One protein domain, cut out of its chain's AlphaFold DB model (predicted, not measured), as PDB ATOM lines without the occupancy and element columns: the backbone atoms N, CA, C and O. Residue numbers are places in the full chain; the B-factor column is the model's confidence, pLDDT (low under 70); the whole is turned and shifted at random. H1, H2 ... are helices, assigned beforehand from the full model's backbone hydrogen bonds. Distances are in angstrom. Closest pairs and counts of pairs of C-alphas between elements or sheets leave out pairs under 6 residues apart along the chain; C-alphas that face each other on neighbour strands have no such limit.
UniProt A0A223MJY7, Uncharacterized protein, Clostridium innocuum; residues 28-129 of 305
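AT A GLANCE: This is residues 28 to 129 of the 305 residues of an uncharacterized protein of Clostridium innocuum (UniProt A0A223MJY7). Four helices, H1, H2, H5 and H6, run up and down in a bundle, with short H3 at the end where H5 begins and H4 reaching away from that end at a steep angle. The bundle is made of two helical hairpins, H1 with H2 and H5 with H6. The printed part has 102 residues with six named helices, H1 to H6 in chain order, and no named strand; its class is all helix. It is compact, with a radius of gyration of the C-alphas of 13.8 A, and flat, spanning 37 by 36 by 18 A.

IN THESE COORDINATES: Find C-alpha 28 at (-5.125, -3.605, 19.360); from there H1 runs 31.3 A through residues 28 to 48. H2, residues 51 to 64, covers 20.3 A; H3 is residues 67 to 71 and H4 residues 80 to 88. H5, residues 91 to 102, begins at (-0.108, -17.273, -0.041) and covers 16.8 A. H6, residues 106 to 129, runs 34.9 A to C-alpha 129 at (-12.869, -16.032, 15.351).

HOW THE PARTS SIT: Look first at H1: it touches H2, closest C-alphas Ile 46 and Glu 54, 5.9 A, and H6, closest Ala 43 and Val 117, 5.0 A. H2 and H5 only just touch, with 3 pairs of C-alphas within 8 A, closest Leu 58 and Ile 97, 6.7 A. The hub, H5, touches H3 with residues 91 to 94 alone, closest Gly 69 and Gly 91, 3.8 A. H6 touches H5 with residues 109 to 120 alone, closest Ile 100 and Lys 109, 5.6 A, at a shallow tilt of 22 degrees, opposite ways. H4 is close to but not clearly touching H5, C-alphas Tyr 86 and Tyr 92 being closest at 7.0 A. H4, H5 and H6 have every O i to N i+4 pair within hydrogen-bond range; H1 has 15 of 17, H2 9 of 10, and H3 0 of 1 beside 2 of 2 O i to N i+3 pairs.

THE WHOLE: The C-alphas farthest apart, Ile 28 and Gly 105, are 40.9 A from each other. The printed part has no cut and no long link. The model's pLDDT is under 70 at residues 72 to 76, 79 to 85 and 129.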
ATOM      1  N   ILE A  28      -5.291  -2.423  20.229       72.25
ATOM      2  CA  ILE A  28      -5.125  -3.605  19.360       72.25
ATOM      3  C   ILE A  28      -6.457  -3.971  18.693       72.25
ATOM      4  O   ILE A  28      -6.481  -4.317  17.514       72.25
ATOM      5  N   THR A  29      -7.554  -3.899  19.443       77.00
ATOM      6  CA  THR A  29      -8.898  -4.227  18.955       77.00
ATOM      7  C   THR A  29      -9.339  -3.242  17.877       77.00
ATOM      8  O   THR A  29      -9.836  -3.679  16.839       77.00
ATOM      9  N   ASP A  30      -9.063  -1.953  18.075       82.00
ATOM     10  CA  ASP A  30      -9.347  -0.875  17.129       82.00
ATOM     11  C   ASP A  30      -8.494  -1.003  15.871       82.00
ATOM     12  O   ASP A  30      -9.033  -1.012  14.770       82.00
ATOM     13  N   SER A  31      -7.183  -1.227  16.014       83.31
ATOM     14  CA  SER A  31      -6.294  -1.451  14.868       83.31
ATOM     15  C   SER A  31      -6.721  -2.669  14.037       83.31
ATOM     16  O   SER A  31      -6.719  -2.613  12.808       83.31
ATOM     17  N   ARG A  32      -7.160  -3.764  14.679       82.81
ATOM     18  CA  ARG A  32      -7.715  -4.929  13.965       82.81
ATOM     19  C   ARG A  32      -9.079  -4.640  13.339       82.81
ATOM     20  O   ARG A  32      -9.386  -5.188  12.282       82.81
ATOM     21  N   ALA A  33      -9.916  -3.823  13.973       87.00
ATOM     22  CA  ALA A  33     -11.198  -3.413  13.407       87.00
ATOM     23  C   ALA A  33     -11.000  -2.546  12.158       87.00
ATOM     24  O   ALA A  33     -11.610  -2.837  11.131       87.00
ATOM     25  N   GLU A  34     -10.096  -1.571  12.221       91.94
ATOM     26  CA  GLU A  34      -9.686  -0.732  11.094       91.94
ATOM     27  C   GLU A  34      -9.071  -1.567   9.968       91.94
ATOM     28  O   GLU A  34      -9.429  -1.407   8.802       91.94
ATOM     29  N   TRP A  35      -8.199  -2.519  10.309       93.69
ATOM     30  CA  TRP A  35      -7.618  -3.445   9.341       93.69
ATOM     31  C   TRP A  35      -8.687  -4.276   8.615       93.69
ATOM     32  O   TRP A  35      -8.701  -4.300   7.383       93.69
ATOM     33  N   ARG A  36      -9.627  -4.896   9.351       93.56
ATOM     34  CA  ARG A  36     -10.747  -5.652   8.757       93.56
ATOM     35  C   ARG A  36     -11.632  -4.767   7.887       93.56
ATOM     36  O   ARG A  36     -12.087  -5.216   6.843       93.56
ATOM     37  N   GLU A  37     -11.883  -3.533   8.310       93.88
ATOM     38  CA  GLU A  37     -12.701  -2.594   7.548       93.88
ATOM     39  C   GLU A  37     -12.016  -2.156   6.250       93.88
ATOM     40  O   GLU A  37     -12.652  -2.139   5.199       93.88
ATOM     41  N   GLY A  38     -10.706  -1.903   6.290       94.69
ATOM     42  CA  GLY A  38      -9.908  -1.655   5.089       94.69
ATOM     43  C   GLY A  38      -9.960  -2.829   4.110       94.69
ATOM     44  O   GLY A  38     -10.182  -2.624   2.921       94.69
ATOM     45  N   LEU A  39      -9.843  -4.067   4.605       94.38
ATOM     46  CA  LEU A  39      -9.971  -5.259   3.764       94.38
ATOM     47  C   LEU A  39     -11.366  -5.409   3.138       94.38
ATOM     48  O   LEU A  39     -11.459  -5.795   1.976       94.38
ATOM     49  N   ARG A  40     -12.448  -5.099   3.871       93.69
ATOM     50  CA  ARG A  40     -13.817  -5.145   3.320       93.69
ATOM     51  C   ARG A  40     -14.016  -4.146   2.194       93.69
ATOM     52  O   ARG A  40     -14.589  -4.516   1.178       93.69
ATOM     53  N   LYS A  41     -13.542  -2.912   2.377       94.38
ATOM     54  CA  LYS A  41     -13.641  -1.862   1.356       94.38
ATOM     55  C   LYS A  41     -12.929  -2.283   0.080       94.38
ATOM     56  O   LYS A  41     -13.565  -2.373  -0.959       94.38
ATOM     57  N   ILE A  42     -11.674  -2.721   0.199       93.69
ATOM     58  CA  ILE A  42     -10.905  -3.243  -0.939       93.69
ATOM     59  C   ILE A  42     -11.638  -4.399  -1.633       93.69
ATOM     60  O   ILE A  42     -11.687  -4.447  -2.857       93.69
ATOM     61  N   ALA A  43     -12.215  -5.332  -0.869       92.19
ATOM     62  CA  ALA A  43     -12.942  -6.464  -1.437       92.19
ATOM     63  C   ALA A  43     -14.219  -6.048  -2.194       92.19
ATOM     64  O   ALA A  43     -14.586  -6.703  -3.163       92.19
ATOM     65  N   ILE A  44     -14.897  -4.978  -1.782       91.69
ATOM     66  CA  ILE A  44     -16.062  -4.449  -2.503       91.69
ATOM     67  C   ILE A  44     -15.597  -3.720  -3.766       91.69
ATOM     68  O   ILE A  44     -16.038  -4.045  -4.868       91.69
ATOM     69  N   ASP A  45     -14.646  -2.801  -3.612       93.25
ATOM     70  CA  ASP A  45     -14.228  -1.882  -4.671       93.25
ATOM     71  C   ASP A  45     -13.535  -2.617  -5.833       93.25
ATOM     72  O   ASP A  45     -13.679  -2.247  -6.997       93.25
ATOM     73  N   ILE A  46     -12.826  -3.719  -5.554       92.88
ATOM     74  CA  ILE A  46     -12.072  -4.452  -6.583       92.88
ATOM     75  C   ILE A  46     -12.958  -5.108  -7.649       92.88
ATOM     76  O   ILE A  46     -12.501  -5.318  -8.778       92.88
ATOM     77  N   LEU A  47     -14.212  -5.432  -7.314       89.25
ATOM     78  CA  LEU A  47     -15.164  -6.040  -8.249       89.25
ATOM     79  C   LEU A  47     -15.591  -5.060  -9.343       89.25
ATOM     80  O   LEU A  47     -15.765  -5.475 -10.487       89.25
ATOM     81  N   GLU A  48     -15.724  -3.780  -9.001       87.12
ATOM     82  CA  GLU A  48     -16.211  -2.729  -9.902       87.12
ATOM     83  C   GLU A  48     -15.073  -1.927 -10.551       87.12
ATOM     84  O   GLU A  48     -15.293  -1.247 -11.552       87.12
ATOM     85  N   ALA A  49     -13.853  -2.044 -10.021       86.38
ATOM     86  CA  ALA A  49     -12.691  -1.295 -10.479       86.38
ATOM     87  C   ALA A  49     -12.294  -1.580 -11.936       86.38
ATOM     88  O   ALA A  49     -12.233  -2.738 -12.380       86.38
ATOM     89  N   ASP A  50     -11.930  -0.513 -12.646       83.69
ATOM     90  CA  ASP A  50     -11.259  -0.587 -13.941       83.69
ATOM     91  C   ASP A  50      -9.767  -0.963 -13.800       83.69
ATOM     92  O   ASP A  50      -9.273  -1.223 -12.704       83.69
ATOM     93  N   ASP A  51      -9.031  -1.043 -14.911       79.25
ATOM     94  CA  ASP A  51      -7.630  -1.491 -14.901       79.25
ATOM     95  C   ASP A  51      -6.683  -0.587 -14.090       79.25
ATOM     96  O   ASP A  51      -5.663  -1.076 -13.591       79.25
ATOM     97  N   TYR A  52      -6.966   0.715 -13.978       79.38
ATOM     98  CA  TYR A  52      -6.125   1.644 -13.220       79.38
ATOM     99  C   TYR A  52      -6.434   1.541 -11.726       79.38
ATOM    100  O   TYR A  52      -5.519   1.317 -10.924       79.38
ATOM    101  N   ASP A  53      -7.716   1.607 -11.374       85.69
ATOM    102  CA  ASP A  53      -8.178   1.515  -9.991       85.69
ATOM    103  C   ASP A  53      -7.874   0.137  -9.389       85.69
ATOM    104  O   ASP A  53      -7.465   0.030  -8.231       85.69
ATOM    105  N   GLU A  54      -7.943  -0.932 -10.188       90.44
ATOM    106  CA  GLU A  54      -7.584  -2.279  -9.751       90.44
ATOM    107  C   GLU A  54      -6.124  -2.356  -9.290       90.44
ATOM    108  O   GLU A  54      -5.838  -2.940  -8.245       90.44
ATOM    109  N   ARG A  55      -5.179  -1.752 -10.024       89.44
ATOM    110  CA  ARG A  55      -3.756  -1.780  -9.636       89.44
ATOM    111  C   ARG A  55      -3.518  -1.074  -8.306       89.44
ATOM    112  O   ARG A  55      -2.676  -1.521  -7.519       89.44
ATOM    113  N   ILE A  56      -4.246   0.010  -8.056       91.62
ATOM    114  CA  ILE A  56      -4.187   0.750  -6.794       91.62
ATOM    115  C   ILE A  56      -4.745  -0.118  -5.663       91.62
ATOM    116  O   ILE A  56      -4.049  -0.341  -4.673       91.62
ATOM    117  N   LEU A  57      -5.937  -0.691  -5.845       92.69
ATOM    118  CA  LEU A  57      -6.597  -1.544  -4.852       92.69
ATOM    119  C   LEU A  57      -5.787  -2.807  -4.533       92.69
ATOM    120  O   LEU A  57      -5.639  -3.176  -3.369       92.69
ATOM    121  N   LEU A  58      -5.197  -3.450  -5.545       94.00
ATOM    122  CA  LEU A  58      -4.296  -4.590  -5.357       94.00
ATOM    123  C   LEU A  58      -3.038  -4.189  -4.580       94.00
ATOM    124  O   LEU A  58      -2.580  -4.944  -3.724       94.00
ATOM    125  N   SER A  59      -2.477  -3.008  -4.843       92.50
ATOM    126  CA  SER A  59      -1.320  -2.498  -4.096       92.50
ATOM    127  C   SER A  59      -1.673  -2.197  -2.639       92.50
ATOM    128  O   SER A  59      -0.904  -2.535  -1.738       92.50
ATOM    129  N   GLU A  60      -2.856  -1.633  -2.391       94.19
ATOM    130  CA  GLU A  60      -3.360  -1.409  -1.037       94.19
ATOM    131  C   GLU A  60      -3.622  -2.733  -0.300       94.19
ATOM    132  O   GLU A  60      -3.303  -2.875   0.883       94.19
ATOM    133  N   LEU A  61      -4.124  -3.749  -1.004       95.19
ATOM    134  CA  LEU A  61      -4.297  -5.085  -0.442       95.19
ATOM    135  C   LEU A  61      -2.955  -5.687  -0.014       95.19
ATOM    136  O   LEU A  61      -2.836  -6.192   1.103       95.19
ATOM    137  N   LYS A  62      -1.929  -5.590  -0.872       92.94
ATOM    138  CA  LYS A  62      -0.580  -6.132  -0.627       92.94
ATOM    139  C   LYS A  62       0.054  -5.604   0.663       92.94
ATOM    140  O   LYS A  62       0.755  -6.357   1.330       92.94
ATOM    141  N   VAL A  63      -0.185  -4.339   1.026       92.12
ATOM    142  CA  VAL A  63       0.360  -3.753   2.268       92.12
ATOM    143  C   VAL A  63      -0.439  -4.124   3.519       92.12
ATOM    144  O   VAL A  63       0.056  -3.953   4.632       92.12
ATOM    145  N   ARG A  64      -1.666  -4.636   3.356       92.31
ATOM    146  CA  ARG A  64      -2.539  -5.056   4.461       92.31
ATOM    147  C   ARG A  64      -2.438  -6.554   4.760       92.31
ATOM    148  O   ARG A  64      -2.731  -6.942   5.885       92.31
ATOM    149  N   ILE A  65      -2.030  -7.392   3.812       91.25
ATOM    150  CA  ILE A  65      -1.891  -8.848   4.011       91.25
ATOM    151  C   ILE A  65      -0.470  -9.255   4.433       91.25
ATOM    152  O   ILE A  65       0.481  -8.476   4.353       91.25
ATOM    153  N   ASN A  66      -0.301 -10.490   4.904       86.12
ATOM    154  CA  ASN A  66       0.978 -11.012   5.375       86.12
ATOM    155  C   ASN A  66       1.987 -11.167   4.226       86.12
ATOM    156  O   ASN A  66       1.766 -11.909   3.270       86.12
ATOM    157  N   THR A  67       3.149 -10.521   4.341       83.50
ATOM    158  CA  THR A  67       4.202 -10.560   3.315       83.50
ATOM    159  C   THR A  67       4.866 -11.925   3.169       83.50
ATOM    160  O   THR A  67       5.425 -12.214   2.112       83.50
ATOM    161  N   LYS A  68       4.803 -12.797   4.185       78.62
ATOM    162  CA  LYS A  68       5.432 -14.123   4.111       78.62
ATOM    163  C   LYS A  68       4.798 -15.024   3.047       78.62
ATOM    164  O   LYS A  68       5.506 -15.824   2.440       78.62
ATOM    165  N   GLY A  69       3.510 -14.837   2.751       77.06
ATOM    166  CA  GLY A  69       2.817 -15.568   1.688       77.06
ATOM    167  C   GLY A  69       3.421 -15.362   0.306       77.06
ATOM    168  O   GLY A  69       3.330 -16.257  -0.526       77.06
ATOM    169  N   LEU A  70       4.113 -14.241   0.073       79.19
ATOM    170  CA  LEU A  70       4.802 -13.966  -1.188       79.19
ATOM    171  C   LEU A  70       5.895 -15.003  -1.502       79.19
ATOM    172  O   LEU A  70       6.160 -15.291  -2.671       79.19
ATOM    173  N   MET A  71       6.551 -15.542  -0.470       74.25
ATOM    174  CA  MET A  71       7.664 -16.485  -0.625       74.25
ATOM    175  C   MET A  71       7.199 -17.936  -0.792       74.25
ATOM    176  O   MET A  71       7.976 -18.776  -1.244       74.25
ATOM    177  N   LEU A  72       5.941 -18.237  -0.462       68.12
ATOM    178  CA  LEU A  72       5.393 -19.587  -0.510       68.12
ATOM    179  C   LEU A  72       4.674 -19.803  -1.845       68.12
ATOM    180  O   LEU A  72       3.792 -19.038  -2.222       68.12
ATOM    181  N   ARG A  73       5.032 -20.865  -2.575       67.25
ATOM    182  CA  ARG A  73       4.337 -21.249  -3.814       67.25
ATOM    183  C   ARG A  73       3.708 -22.622  -3.669       67.25
ATOM    184  O   ARG A  73       4.414 -23.560  -3.315       67.25
ATOM    185  N   LEU A  74       2.429 -22.744  -4.035       66.25
ATOM    186  CA  LEU A  74       1.637 -23.975  -3.915       66.25
ATOM    187  C   LEU A  74       2.293 -25.197  -4.581       66.25
ATOM    188  O   LEU A  74       2.214 -26.306  -4.064       66.25
ATOM    189  N   ASN A  75       2.970 -24.987  -5.709       64.56
ATOM    190  CA  ASN A  75       3.631 -26.037  -6.482       64.56
ATOM    191  C   ASN A  75       4.957 -26.540  -5.881       64.56
ATOM    192  O   ASN A  75       5.474 -27.545  -6.356       64.56
ATOM    193  N   ASN A  76       5.481 -25.874  -4.849       66.81
ATOM    194  CA  ASN A  76       6.714 -26.257  -4.154       66.81
ATOM    195  C   ASN A  76       6.441 -26.830  -2.747       66.81
ATOM    196  O   ASN A  76       7.363 -26.939  -1.942       66.81
ATOM    197  N   LEU A  77       5.180 -27.147  -2.427       70.31
ATOM    198  CA  LEU A  77       4.761 -27.623  -1.106       70.31
ATOM    199  C   LEU A  77       4.725 -29.154  -1.099       70.31
ATOM    200  O   LEU A  77       3.845 -29.768  -1.708       70.31
ATOM    201  N   ASN A  78       5.690 -29.762  -0.410       70.94
ATOM    202  CA  ASN A  78       5.900 -31.212  -0.424       70.94
ATOM    203  C   ASN A  78       5.142 -31.926   0.702       70.94
ATOM    204  O   ASN A  78       4.863 -33.119   0.596       70.94
ATOM    205  N   SER A  79       4.773 -31.206   1.763       69.94
ATOM    206  CA  SER A  79       4.010 -31.734   2.894       69.94
ATOM    207  C   SER A  79       2.637 -31.063   3.045       69.94
ATOM    208  O   SER A  79       2.386 -29.965   2.542       69.94
ATOM    209  N   GLU A  80       1.718 -31.707   3.771       62.12
ATOM    210  CA  GLU A  80       0.456 -31.064   4.183       62.12
ATOM    211  C   GLU A  80       0.694 -29.835   5.070       62.12
ATOM    212  O   GLU A  80      -0.086 -28.886   5.040       62.12
ATOM    213  N   GLN A  81       1.794 -29.819   5.825       61.88
ATOM    214  CA  GLN A  81       2.167 -28.685   6.662       61.88
ATOM    215  C   GLN A  81       2.583 -27.475   5.819       61.88
ATOM    216  O   GLN A  81       2.107 -26.374   6.079       61.88
ATOM    217  N   ASP A  82       3.366 -27.684   4.762       65.75
ATOM    218  CA  ASP A  82       3.741 -26.615   3.828       65.75
ATOM    219  C   ASP A  82       2.493 -25.980   3.196       65.75
ATOM    220  O   ASP A  82       2.390 -24.757   3.081       65.75
ATOM    221  N   LYS A  83       1.498 -26.811   2.850       64.31
ATOM    222  CA  LYS A  83       0.181 -26.366   2.361       64.31
ATOM    223  C   LYS A  83      -0.551 -25.528   3.404       64.31
ATOM    224  O   LYS A  83      -1.031 -24.449   3.070       64.31
ATOM    225  N   ASN A  84      -0.596 -25.976   4.657       64.50
ATOM    226  CA  ASN A  84      -1.187 -25.201   5.752       64.50
ATOM    227  C   ASN A  84      -0.527 -23.829   5.897       64.50
ATOM    228  O   ASN A  84      -1.219 -22.814   5.978       64.50
ATOM    229  N   ASP A  85       0.803 -23.799   5.910       67.38
ATOM    230  CA  ASP A  85       1.573 -22.578   6.111       67.38
ATOM    231  C   ASP A  85       1.393 -21.599   4.951       67.38
ATOM    232  O   ASP A  85       1.245 -20.401   5.187       67.38
ATOM    233  N   TYR A  86       1.283 -22.097   3.718       75.50
ATOM    234  CA  TYR A  86       0.914 -21.286   2.559       75.50
ATOM    235  C   TYR A  86      -0.438 -20.581   2.749       75.50
ATOM    236  O   TYR A  86      -0.525 -19.374   2.526       75.50
ATOM    237  N   PHE A  87      -1.478 -21.274   3.225       71.75
ATOM    238  CA  PHE A  87      -2.790 -20.646   3.456       71.75
ATOM    239  C   PHE A  87      -2.818 -19.712   4.665       71.75
ATOM    240  O   PHE A  87      -3.493 -18.687   4.625       71.75
ATOM    241  N   MET A  88      -2.098 -20.053   5.734       71.12
ATOM    242  CA  MET A  88      -2.034 -19.248   6.961       71.12
ATOM    243  C   MET A  88      -1.204 -17.973   6.797       71.12
ATOM    244  O   MET A  88      -1.281 -17.070   7.630       71.12
ATOM    245  N   GLN A  89      -0.384 -17.907   5.751       81.00
ATOM    246  CA  GLN A  89       0.468 -16.762   5.450       81.00
ATOM    247  C   GLN A  89      -0.047 -15.948   4.258       81.00
ATOM    248  O   GLN A  89       0.712 -15.170   3.699       81.00
ATOM    249  N   ASP A  90      -1.320 -16.103   3.885       86.00
ATOM    250  CA  ASP A  90      -1.979 -15.392   2.780       86.00
ATOM    251  C   ASP A  90      -1.423 -15.729   1.383       86.00
ATOM    252  O   ASP A  90      -1.663 -15.004   0.417       86.00
ATOM    253  N   GLY A  91      -0.716 -16.854   1.229       84.69
ATOM    254  CA  GLY A  91      -0.108 -17.273  -0.041       84.69
ATOM    255  C   GLY A  91      -1.117 -17.396  -1.186       84.69
ATOM    256  O   GLY A  91      -0.834 -16.980  -2.309       84.69
ATOM    257  N   TYR A  92      -2.335 -17.870  -0.895       84.88
ATOM    258  CA  TYR A  92      -3.410 -17.956  -1.890       84.88
ATOM    259  C   TYR A  92      -3.870 -16.585  -2.394       84.88
ATOM    260  O   TYR A  92      -4.085 -16.402  -3.592       84.88
ATOM    261  N   ILE A  93      -3.964 -15.604  -1.495       89.69
ATOM    262  CA  ILE A  93      -4.317 -14.224  -1.842       89.69
ATOM    263  C   ILE A  93      -3.216 -13.631  -2.731       89.69
ATOM    264  O   ILE A  93      -3.518 -13.078  -3.786       89.69
ATOM    265  N   TRP A  94      -1.941 -13.830  -2.381       91.50
ATOM    266  CA  TRP A  94      -0.805 -13.420  -3.218       91.50
ATOM    267  C   TRP A  94      -0.830 -14.044  -4.618       91.50
ATOM    268  O   TRP A  94      -0.544 -13.363  -5.606       91.50
ATOM    269  N   GLU A  95      -1.193 -15.322  -4.725       87.75
ATOM    270  CA  GLU A  95      -1.312 -16.003  -6.013       87.75
ATOM    271  C   GLU A  95      -2.455 -15.438  -6.865       87.75
ATOM    272  O   GLU A  95      -2.267 -15.213  -8.064       87.75
ATOM    273  N   LEU A  96      -3.621 -15.177  -6.265       90.12
ATOM    274  CA  LEU A  96      -4.753 -14.557  -6.955       90.12
ATOM    275  C   LEU A  96      -4.402 -13.159  -7.461       90.12
ATOM    276  O   LEU A  96      -4.638 -12.875  -8.633       90.12
ATOM    277  N   ILE A  97      -3.764 -12.331  -6.628       91.75
ATOM    278  CA  ILE A  97      -3.296 -10.999  -7.026       91.75
ATOM    279  C   ILE A  97      -2.379 -11.101  -8.250       91.75
ATOM    280  O   ILE A  97      -2.618 -10.443  -9.260       91.75
ATOM    281  N   LYS A  98      -1.378 -11.988  -8.212       90.56
ATOM    282  CA  LYS A  98      -0.452 -12.172  -9.337       90.56
ATOM    283  C   LYS A  98      -1.169 -12.619 -10.613       90.56
ATOM    284  O   LYS A  98      -0.813 -12.165 -11.694       90.56
ATOM    285  N   LYS A  99      -2.157 -13.514 -10.503       89.56
ATOM    286  CA  LYS A  99      -2.952 -13.983 -11.651       89.56
ATOM    287  C   LYS A  99      -3.802 -12.869 -12.258       89.56
ATOM    288  O   LYS A  99      -3.925 -12.831 -13.476       89.56
ATOM    289  N   ILE A 100      -4.360 -11.982 -11.435       90.31
ATOM    290  CA  ILE A 100      -5.113 -10.810 -11.901       90.31
ATOM    291  C   ILE A 100      -4.178  -9.862 -12.661       90.31
ATOM    292  O   ILE A 100      -4.493  -9.483 -13.785       90.31
ATOM    293  N   GLU A 101      -2.995  -9.569 -12.108       89.69
ATOM    294  CA  GLU A 101      -2.015  -8.646 -12.708       89.69
ATOM    295  C   GLU A 101      -1.491  -9.100 -14.083       89.69
ATOM    296  O   GLU A 101      -1.109  -8.259 -14.895       89.69
ATOM    297  N   ILE A 102      -1.459 -10.411 -14.350       89.00
ATOM    298  CA  ILE A 102      -0.985 -10.979 -15.628       89.00
ATOM    299  C   ILE A 102      -2.115 -11.384 -16.585       89.00
ATOM    300  O   ILE A 102      -1.833 -11.801 -17.709       89.00
ATOM    301  N   SER A 103      -3.379 -11.350 -16.148       86.25
ATOM    302  CA  SER A 103      -4.503 -11.771 -16.986       86.25
ATOM    303  C   SER A 103      -4.856 -10.676 -17.989       86.25
ATOM    304  O   SER A 103      -5.112  -9.536 -17.620       86.25
ATOM    305  N   ASN A 104      -4.925 -11.051 -19.266       78.75
ATOM    306  CA  ASN A 104      -5.305 -10.146 -20.356       78.75
ATOM    307  C   ASN A 104      -6.797 -10.256 -20.729       78.75
ATOM    308  O   ASN A 104      -7.286  -9.495 -21.560       78.75
ATOM    309  N   GLY A 105      -7.525 -11.229 -20.168       83.06
ATOM    310  CA  GLY A 105      -8.906 -11.532 -20.543       83.06
ATOM    311  C   GLY A 105      -9.908 -11.065 -19.493       83.06
ATOM    312  O   GLY A 105      -9.896 -11.576 -18.377       83.06
ATOM    313  N   LYS A 106     -10.837 -10.175 -19.872       83.75
ATOM    314  CA  LYS A 106     -11.849  -9.603 -18.961       83.75
ATOM    315  C   LYS A 106     -12.612 -10.664 -18.151       83.75
ATOM    316  O   LYS A 106     -12.618 -10.612 -16.933       83.75
ATOM    317  N   SER A 107     -13.154 -11.687 -18.817       83.12
ATOM    318  CA  SER A 107     -13.905 -12.772 -18.156       83.12
ATOM    319  C   SER A 107     -13.065 -13.558 -17.134       83.12
ATOM    320  O   SER A 107     -13.522 -13.865 -16.032       83.12
ATOM    321  N   GLN A 108     -11.799 -13.844 -17.459       85.00
ATOM    322  CA  GLN A 108     -10.889 -14.523 -16.536       85.00
ATOM    323  C   GLN A 108     -10.559 -13.633 -15.333       85.00
ATOM    324  O   GLN A 108     -10.514 -14.118 -14.202       85.00
ATOM    325  N   LYS A 109     -10.346 -12.338 -15.577       87.56
ATOM    326  CA  LYS A 109     -10.061 -11.333 -14.555       87.56
ATOM    327  C   LYS A 109     -11.223 -11.189 -13.575       87.56
ATOM    328  O   LYS A 109     -11.004 -11.284 -12.373       87.56
ATOM    329  N   ASP A 110     -12.451 -11.084 -14.079       87.50
ATOM    330  CA  ASP A 110     -13.669 -10.980 -13.268       87.50
ATOM    331  C   ASP A 110     -13.845 -12.210 -12.358       87.50
ATOM    332  O   ASP A 110     -14.092 -12.076 -11.158       87.50
ATOM    333  N   MET A 111     -13.607 -13.419 -12.883       88.12
ATOM    334  CA  MET A 111     -13.615 -14.648 -12.077       88.12
ATOM    335  C   MET A 111     -12.525 -14.638 -10.988       88.12
ATOM    336  O   MET A 111     -12.756 -15.086  -9.863       88.12
ATOM    337  N   LEU A 112     -11.313 -14.171 -11.305       88.81
ATOM    338  CA  LEU A 112     -10.218 -14.096 -10.334       88.81
ATOM    339  C   LEU A 112     -10.492 -13.052  -9.243       88.81
ATOM    340  O   LEU A 112     -10.198 -13.319  -8.078       88.81
ATOM    341  N   LYS A 113     -11.096 -11.912  -9.597       90.62
ATOM    342  CA  LYS A 113     -11.555 -10.891  -8.646       90.62
ATOM    343  C   LYS A 113     -12.584 -11.464  -7.673       90.62
ATOM    344  O   LYS A 113     -12.415 -11.308  -6.470       90.62
ATOM    345  N   GLN A 114     -13.586 -12.202  -8.158       89.75
ATOM    346  CA  GLN A 114     -14.569 -12.865  -7.287       89.75
ATOM    347  C   GLN A 114     -13.901 -13.812  -6.279       89.75
ATOM    348  O   GLN A 114     -14.165 -13.735  -5.081       89.75
ATOM    349  N   LYS A 115     -12.952 -14.634  -6.736       86.94
ATOM    350  CA  LYS A 115     -12.184 -15.529  -5.852       86.94
ATOM    351  C   LYS A 115     -11.336 -14.770  -4.833       86.94
ATOM    352  O   LYS A 115     -11.176 -15.224  -3.702       86.94
ATOM    353  N   LEU A 116     -10.788 -13.620  -5.219       91.38
ATOM    354  CA  LEU A 116     -10.026 -12.763  -4.315       91.38
ATOM    355  C   LEU A 116     -10.919 -12.214  -3.198       91.38
ATOM    356  O   LEU A 116     -10.528 -12.258  -2.033       91.38
ATOM    357  N   VAL A 117     -12.138 -11.788  -3.527       90.56
ATOM    358  CA  VAL A 117     -13.140 -11.341  -2.546       90.56
ATOM    359  C   VAL A 117     -13.535 -12.457  -1.583       90.56
ATOM    360  O   VAL A 117     -13.595 -12.232  -0.369       90.56
ATOM    361  N   GLU A 118     -13.756 -13.672  -2.084       86.88
ATOM    362  CA  GLU A 118     -14.034 -14.842  -1.244       86.88
ATOM    363  C   GLU A 118     -12.869 -15.138  -0.286       86.88
ATOM    364  O   GLU A 118     -13.080 -15.318   0.916       86.88
ATOM    365  N   ALA A 119     -11.631 -15.115  -0.788       84.25
ATOM    366  CA  ALA A 119     -10.437 -15.342   0.020       84.25
ATOM    367  C   ALA A 119     -10.259 -14.271   1.113       84.25
ATOM    368  O   ALA A 119      -9.993 -14.611   2.269       84.25
ATOM    369  N   ILE A 120     -10.472 -12.990   0.789       90.31
ATOM    370  CA  ILE A 120     -10.440 -11.891   1.769       90.31
ATOM    371  C   ILE A 120     -11.545 -12.066   2.819       90.31
ATOM    372  O   ILE A 120     -11.307 -11.887   4.015       90.31
ATOM    373  N   SER A 121     -12.748 -12.465   2.404       86.94
ATOM    374  CA  SER A 121     -13.875 -12.701   3.318       86.94
ATOM    375  C   SER A 121     -13.562 -13.805   4.333       86.94
ATOM    376  O   SER A 121     -13.851 -13.664   5.527       86.94
ATOM    377  N   LEU A 122     -12.910 -14.881   3.884       81.44
ATOM    378  CA  LEU A 122     -12.443 -15.963   4.751       81.44
ATOM    379  C   LEU A 122     -11.347 -15.498   5.717       81.44
ATOM    380  O   LEU A 122     -11.413 -15.835   6.900       81.44
ATOM    381  N   LEU A 123     -10.386 -14.695   5.249       85.88
ATOM    382  CA  LEU A 123      -9.336 -14.108   6.091       85.88
ATOM    383  C   LEU A 123      -9.933 -13.261   7.226       85.88
ATOM    384  O   LEU A 123      -9.569 -13.425   8.393       85.88
ATOM    385  N   ILE A 124     -10.905 -12.401   6.906       87.56
ATOM    386  CA  ILE A 124     -11.603 -11.559   7.891       87.56
ATOM    387  C   ILE A 124     -12.344 -12.424   8.918       87.56
ATOM    388  O   ILE A 124     -12.288 -12.153  10.122       87.56
ATOM    389  N   LYS A 125     -13.047 -13.468   8.460       83.00
ATOM    390  CA  LYS A 125     -13.773 -14.396   9.337       83.00
ATOM    391  C   LYS A 125     -12.818 -15.143  10.273       83.00
ATOM    392  O   LYS A 125     -13.107 -15.256  11.466       83.00
ATOM    393  N   TYR A 126     -11.676 -15.588   9.756       78.12
ATOM    394  CA  TYR A 126     -10.633 -16.246  10.537       78.12
ATOM    395  C   TYR A 126     -10.049 -15.324  11.619       78.12
ATOM    396  O   TYR A 126      -9.996 -15.718  12.786       78.12
ATOM    397  N   ASP A 127      -9.665 -14.090  11.273       82.19
ATOM    398  CA  ASP A 127      -9.133 -13.119  12.243       82.19
ATOM    399  C   ASP A 127     -10.141 -12.807  13.362       82.19
ATOM    400  O   ASP A 127      -9.781 -12.717  14.541       82.19
ATOM    401  N   TRP A 128     -11.424 -12.698  13.012       81.19
ATOM    402  CA  TRP A 128     -12.499 -12.472  13.972       81.19
ATOM    403  C   TRP A 128     -12.645 -13.620  14.975       81.19
ATOM    404  O   TRP A 128     -12.667 -13.389  16.189       81.19
ATOM    405  N   ASP A 129     -12.716 -14.859  14.488       69.88
ATOM    406  CA  ASP A 129     -12.869 -16.032  15.351       69.88
ATOM    407  C   ASP A 129     -11.609 -16.248  16.209       69.88
ATOM    408  O   ASP A 129     -11.709 -16.503  17.413       69.88
TER     409      ASP A 129